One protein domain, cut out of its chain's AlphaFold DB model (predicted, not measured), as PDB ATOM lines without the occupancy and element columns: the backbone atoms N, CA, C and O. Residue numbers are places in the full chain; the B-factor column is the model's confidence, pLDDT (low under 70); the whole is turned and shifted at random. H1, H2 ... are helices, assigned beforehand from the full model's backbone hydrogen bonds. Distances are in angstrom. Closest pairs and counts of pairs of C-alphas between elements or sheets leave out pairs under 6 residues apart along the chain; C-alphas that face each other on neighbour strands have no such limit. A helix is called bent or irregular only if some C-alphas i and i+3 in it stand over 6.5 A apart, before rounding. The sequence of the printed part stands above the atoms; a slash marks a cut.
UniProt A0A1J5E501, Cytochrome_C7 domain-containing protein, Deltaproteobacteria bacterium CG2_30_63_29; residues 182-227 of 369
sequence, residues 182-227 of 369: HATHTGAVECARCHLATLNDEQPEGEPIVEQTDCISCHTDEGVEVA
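Overview. This is residues 182 to 227 of the 369 residues of the protein "Cytochrome_C7 domain-containing protein" of Deltaproteobacteria bacterium CG2_30_63_29 (UniProt A0A1J5E501). The model is an open U of three short helices strung on loops: H3, the longest, makes one arm, H2 makes the other, and the long loop of residues 200 to 211 turns the chain back from H2 to H3. H1 sits off to one side, ahead of H2, and no helix touches another. The printed part has 46 residues with three named helices, in the order H1, H2, H3, and no named strand; the class is all helix, with 23 residues in the helices. The whole is only just loose, close to compact, with a radius of gyration of the C-alphas of 11.8 A, and is elongated, spanning 33 by 21 by 16 A.

Along the chain. Find C-alpha 212 at (316.996, 232.044, 144.015); from there H3, residues 212 to 221, runs 14.5 A to C-alpha 221 at (304.483, 237.194, 149.341). Next look at H2, residues 192 to 199, 7.1 A long, which begins at (317.270, 248.528, 148.399). H2 is irregular: C-alphas 194 and 197 are 8.2 A apart. H1, residues 182 to 186, is 6.0 A long.

Arrangement. Start from H3: it is apart from H2, with no C-alpha of the one within 8 A of the other. H3 is also apart from H1, and H1 is apart from H2. On the backbone, every O i to N i+4 pair is within hydrogen-bond range in H1 and H3, and 2 of 4 are in H2.

Size, cuts and confidence. Look for the two farthest C-alphas at Asp 201 and Ala 227, 35.2 A apart. The printed part has no cut. The link from H2 to H3, 12 residues, is long; that from H1 to H2, 5 residues, is tight. The mean pLDDT of the printed part is 81.8, and residues 225 to 227 are under 70.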
ATOM      1  N   HIS A 182     315.023 243.933 134.697       81.38
ATOM      2  CA  HIS A 182     315.224 244.993 135.701       81.38
ATOM      3  C   HIS A 182     314.186 246.115 135.584       81.38
ATOM      4  O   HIS A 182     313.607 246.493 136.592       81.38
ATOM      5  N   ALA A 183     313.875 246.578 134.365       79.62
ATOM      6  CA  ALA A 183     312.925 247.672 134.139       79.62
ATOM      7  C   ALA A 183     311.509 247.388 134.676       79.62
ATOM      8  O   ALA A 183     310.817 248.305 135.109       79.62
ATOM      9  N   THR A 184     311.071 246.124 134.659       81.44
ATOM     10  CA  THR A 184     309.773 245.727 135.225       81.44
ATOM     11  C   THR A 184     309.797 245.781 136.750       81.44
ATOM     12  O   THR A 184     308.829 246.225 137.356       81.44
ATOM     13  N   HIS A 185     310.907 245.369 137.366       85.06
ATOM     14  CA  HIS A 185     311.040 245.327 138.820       85.06
ATOM     15  C   HIS A 185     311.272 246.718 139.409       85.06
ATOM     16  O   HIS A 185     310.586 247.094 140.348       85.06
ATOM     17  N   THR A 186     312.149 247.534 138.820       81.31
ATOM     18  CA  THR A 186     312.423 248.898 139.307       81.31
ATOM     19  C   THR A 186     311.218 249.835 139.186       81.31
ATOM     20  O   THR A 186     311.212 250.898 139.789       81.31
ATOM     21  N   GLY A 187     310.196 249.470 138.401       77.44
ATOM     22  CA  GLY A 187     308.918 250.188 138.364       77.44
ATOM     23  C   GLY A 187     307.952 249.826 139.502       77.44
ATOM     24  O   GLY A 187     306.928 250.489 139.642       77.44
ATOM     25  N   ALA A 188     308.248 248.780 140.279       82.69
ATOM     26  CA  ALA A 188     307.373 248.238 141.322       82.69
ATOM     27  C   ALA A 188     308.046 248.133 142.702       82.69
ATOM     28  O   ALA A 188     307.351 248.189 143.713       82.69
ATOM     29  N   VAL A 189     309.374 247.983 142.758       87.19
ATOM     30  CA  VAL A 189     310.144 247.840 144.001       87.19
ATOM     31  C   VAL A 189     311.355 248.767 144.033       87.19
ATOM     32  O   VAL A 189     311.996 249.023 143.014       87.19
ATOM     33  N   GLU A 190     311.695 249.221 145.237       86.44
ATOM     34  CA  GLU A 190     312.887 250.025 145.507       86.44
ATOM     35  C   GLU A 190     314.179 249.210 145.346       86.44
ATOM     36  O   GLU A 190     314.240 248.031 145.711       86.44
ATOM     37  N   CYS A 191     315.259 249.858 144.896       83.81
ATOM     38  CA  CYS A 191     316.575 249.234 144.687       83.81
ATOM     39  C   CYS A 191     317.079 248.490 145.934       83.81
ATOM     40  O   CYS A 191     317.639 247.393 145.839       83.81
ATOM     41  N   ALA A 192     316.847 249.075 147.115       86.12
ATOM     42  CA  ALA A 192     317.270 248.528 148.399       86.12
ATOM     43  C   ALA A 192     316.631 247.177 148.729       86.12
ATOM     44  O   ALA A 192     317.205 246.416 149.503       86.12
ATOM     45  N   ARG A 193     315.488 246.834 148.117       87.50
ATOM     46  CA  ARG A 193     314.835 245.546 148.362       87.50
ATOM     47  C   ARG A 193     315.681 244.364 147.887       87.50
ATOM     48  O   ARG A 193     315.645 243.319 148.527       87.50
ATOM     49  N   CYS A 194     316.450 244.547 146.813       85.56
ATOM     50  CA  CYS A 194     317.328 243.521 146.244       85.56
ATOM     51  C   CYS A 194     318.812 243.785 146.526       85.56
ATOM     52  O   CYS A 194     319.582 242.850 146.706       85.56
ATOM     53  N   HIS A 195     319.233 245.051 146.575       86.25
ATOM     54  CA  HIS A 195     320.647 245.422 146.672       86.25
ATOM     55  C   HIS A 195     321.113 245.754 148.095       86.25
ATOM     56  O   HIS A 195     322.195 246.315 148.245       86.25
ATOM     57  N   LEU A 196     320.359 245.402 149.142       87.62
ATOM     58  CA  LEU A 196     320.641 245.811 150.527       87.62
ATOM     59  C   LEU A 196     322.093 245.553 150.965       87.62
ATOM     60  O   LEU A 196     322.765 246.464 151.441       87.62
ATOM     61  N   ALA A 197     322.612 244.344 150.737       86.00
ATOM     62  CA  ALA A 197     323.995 244.003 151.079       86.00
ATOM     63  C   ALA A 197     325.019 244.827 150.279       86.00
ATOM     64  O   ALA A 197     326.090 245.158 150.779       86.00
ATOM     65  N   THR A 198     324.697 245.205 149.040       84.50
ATOM     66  CA  THR A 198     325.545 246.104 148.241       84.50
ATOM     67  C   THR A 198     325.508 247.530 148.790       84.50
ATOM     68  O   THR A 198     326.562 248.150 148.910       84.50
ATOM     69  N   LEU A 199     324.328 248.027 149.175       85.19
ATOM     70  CA  LEU A 199     324.156 249.364 149.755       85.19
ATOM     71  C   LEU A 199     324.855 249.502 151.115       85.19
ATOM     72  O   LEU A 199     325.378 250.565 151.431       85.19
ATOM     73  N   ASN A 200     324.933 248.414 151.883       84.94
ATOM     74  CA  ASN A 200     325.629 248.376 153.170       84.94
ATOM     75  C   ASN A 200     327.135 248.075 153.057       84.94
ATOM     76  O   ASN A 200     327.818 247.976 154.074       84.94
ATOM     77  N   ASP A 201     327.668 247.910 151.841       81.69
ATOM     78  CA  ASP A 201     329.045 247.470 151.584       81.69
ATOM     79  C   ASP A 201     329.387 246.098 152.202       81.69
ATOM     80  O   ASP A 201     330.540 245.821 152.553       81.69
ATOM     81  N   GLU A 202     328.387 245.230 152.327       84.69
ATOM     82  CA  GLU A 202     328.448 243.889 152.918       84.69
ATOM     83  C   GLU A 202     328.433 242.771 151.864       84.69
ATOM     84  O   GLU A 202     328.687 241.622 152.213       84.69
ATOM     85  N   GLN A 203     328.206 243.088 150.580       81.56
ATOM     86  CA  GLN A 203     328.163 242.104 149.491       81.56
ATOM     87  C   GLN A 203     329.490 241.325 149.361       81.56
ATOM     88  O   GLN A 203     330.515 241.918 148.992       81.56
ATOM     89  N   PRO A 204     329.493 239.998 149.577       79.31
ATOM     90  CA  PRO A 204     330.708 239.196 149.473       79.31
ATOM     91  C   PRO A 204     331.195 239.029 148.025       79.31
ATOM     92  O   PRO A 204     330.419 239.006 147.065       79.31
ATOM     93  N   GLU A 205     332.514 238.893 147.839       77.25
ATOM     94  CA  GLU A 205     333.091 238.648 146.511       77.25
ATOM     95  C   GLU A 205     332.743 237.232 146.025       77.25
ATOM     96  O   GLU A 205     333.067 236.244 146.678       77.25
ATOM     97  N   GLY A 206     332.134 237.120 144.840       77.69
ATOM     98  CA  GLY A 206     331.807 235.830 144.220       77.69
ATOM     99  C   GLY A 206     330.437 235.255 144.589       77.69
ATOM    100  O   GLY A 206     330.018 234.270 143.968       77.69
ATOM    101  N   GLU A 207     329.732 235.874 145.534       80.62
ATOM    102  CA  GLU A 207     328.361 235.519 145.905       80.62
ATOM    103  C   GLU A 207     327.339 236.230 145.002       80.62
ATOM    104  O   GLU A 207     327.637 237.298 144.442       80.62
ATOM    105  N   PRO A 208     326.168 235.617 144.753       80.12
ATOM    106  CA  PRO A 208     325.095 236.279 144.025       80.12
ATOM    107  C   PRO A 208     324.556 237.469 144.835       80.12
ATOM    108  O   PRO A 208     324.641 237.506 146.057       80.12
ATOM    109  N   ILE A 209     324.029 238.477 144.137       82.00
ATOM    110  CA  ILE A 209     323.429 239.663 144.780       82.00
ATOM    111  C   ILE A 209     322.076 239.314 145.407       82.00
ATOM    112  O   ILE A 209     321.720 239.853 146.447       82.00
ATOM    113  N   VAL A 210     321.331 238.426 144.753       82.19
ATOM    114  CA  VAL A 210     320.014 237.945 145.172       82.19
ATOM    115  C   VAL A 210     320.021 236.430 145.007       82.19
ATOM    116  O   VAL A 210     320.464 235.939 143.960       82.19
ATOM    117  N   GLU A 211     319.559 235.699 146.017       81.69
ATOM    118  CA  GLU A 211     319.461 234.241 145.967       81.69
ATOM    119  C   GLU A 211     318.182 233.798 145.247       81.69
ATOM    120  O   GLU A 211     317.184 234.515 145.173       81.69
ATOM    121  N   GLN A 212     318.176 232.575 144.711       78.62
ATOM    122  CA  GLN A 212     316.996 232.044 144.015       78.62
ATOM    123  C   GLN A 212     315.758 231.988 144.930       78.62
ATOM    124  O   GLN A 212     314.638 232.224 144.474       78.62
ATOM    125  N   THR A 213     315.960 231.681 146.212       78.38
ATOM    126  CA  THR A 213     314.901 231.640 147.226       78.38
ATOM    127  C   THR A 213     314.251 233.001 147.439       78.38
ATOM    128  O   THR A 213     313.051 233.047 147.690       78.38
ATOM    129  N   ASP A 214     315.001 234.095 147.274       84.44
ATOM    130  CA  ASP A 214     314.486 235.460 147.428       84.44
ATOM    131  C   ASP A 214     313.514 235.824 146.302       84.44
ATOM    132  O   ASP A 214     312.522 236.517 146.523       84.44
ATOM    133  N   CYS A 215     313.762 235.318 145.088       83.62
ATOM    134  CA  CYS A 215     312.844 235.483 143.964       83.62
ATOM    135  C   CYS A 215     311.499 234.805 144.261       83.62
ATOM    136  O   CYS A 215     310.442 235.392 144.043       83.62
ATOM    137  N   ILE A 216     311.545 233.563 144.755       80.62
ATOM    138  CA  ILE A 216     310.351 232.748 145.014       80.62
ATOM    139  C   ILE A 216     309.561 233.312 146.193       80.62
ATOM    140  O   ILE A 216     308.344 233.450 146.085       80.62
ATOM    141  N   SER A 217     310.233 233.656 147.293       83.44
ATOM    142  CA  SER A 217     309.580 234.224 148.475       83.44
ATOM    143  C   SER A 217     308.906 235.549 148.142       83.44
ATOM    144  O   SER A 217     307.712 235.684 148.372       83.44
ATOM    145  N   CYS A 218     309.609 236.472 147.476       87.62
ATOM    146  CA  CYS A 218     309.049 237.760 147.075       87.62
ATOM    147  C   CYS A 218     307.833 237.600 146.150       87.62
ATOM    148  O   CYS A 218     306.785 238.185 146.399       87.62
ATOM    149  N   HIS A 219     307.928 236.761 145.111       86.38
ATOM    150  CA  HIS A 219     306.792 236.524 144.216       86.38
ATOM    151  C   HIS A 219     305.600 235.867 144.929       86.38
ATOM    152  O   HIS A 219     304.456 236.157 144.585       86.38
ATOM    153  N   THR A 220     305.858 235.011 145.918       83.12
ATOM    154  CA  THR A 220     304.810 234.383 146.734       83.12
ATOM    155  C   THR A 220     304.144 235.405 147.655       83.12
ATOM    156  O   THR A 220     302.918 235.495 147.679       83.12
ATOM    157  N   ASP A 221     304.943 236.201 148.366       86.44
ATOM    158  CA  ASP A 221     304.483 237.194 149.341       86.44
ATOM    159  C   ASP A 221     303.686 238.325 148.672       86.44
ATOM    160  O   ASP A 221     302.645 238.741 149.179       86.44
ATOM    161  N   GLU A 222     304.131 238.776 147.497       86.75
ATOM    162  CA  GLU A 222     303.467 239.824 146.711       86.75
ATOM    163  C   GLU A 222     302.318 239.283 145.837       86.75
ATOM    164  O   GLU A 222     301.679 240.037 145.099       86.75
ATOM    165  N   GLY A 223     302.040 237.973 145.886       82.75
ATOM    166  CA  GLY A 223     300.982 237.339 145.094       82.75
ATOM    167  C   GLY A 223     301.194 237.454 143.579       82.75
ATOM    168  O   GLY A 223     300.232 237.439 142.808       82.75
ATOM    169  N   VAL A 224     302.446 237.594 143.138       81.50
ATOM    170  CA  VAL A 224     302.811 237.665 141.723       81.50
ATOM    171  C   VAL A 224     302.787 236.249 141.159       81.50
ATOM    172  O   VAL A 224     303.748 235.493 141.300       81.50
ATOM    173  N   GLU A 225     301.688 235.892 140.491       68.12
ATOM    174  CA  GLU A 225     301.536 234.574 139.871       68.12
ATOM    175  C   GLU A 225     302.631 234.300 138.826       68.12
ATOM    176  O   GLU A 225     302.574 234.711 137.664       68.12
ATOM    177  N   VAL A 226     303.619 233.513 139.236       65.69
ATOM    178  CA  VAL A 226     304.504 232.751 138.356       65.69
ATOM    179  C   VAL A 226     303.881 231.370 138.197       65.69
ATOM    180  O   VAL A 226     304.148 230.473 138.985       65.69
ATOM    181  N   ALA A 227     302.953 231.232 137.241       54.22
ATOM    182  CA  ALA A 227     302.146 230.021 137.046       54.22
ATOM    183  C   ALA A 227     302.956 228.720 137.252       54.22
ATOM    184  O   ALA A 227     303.998 228.549 136.635       54.22
TER     185      ALA A 227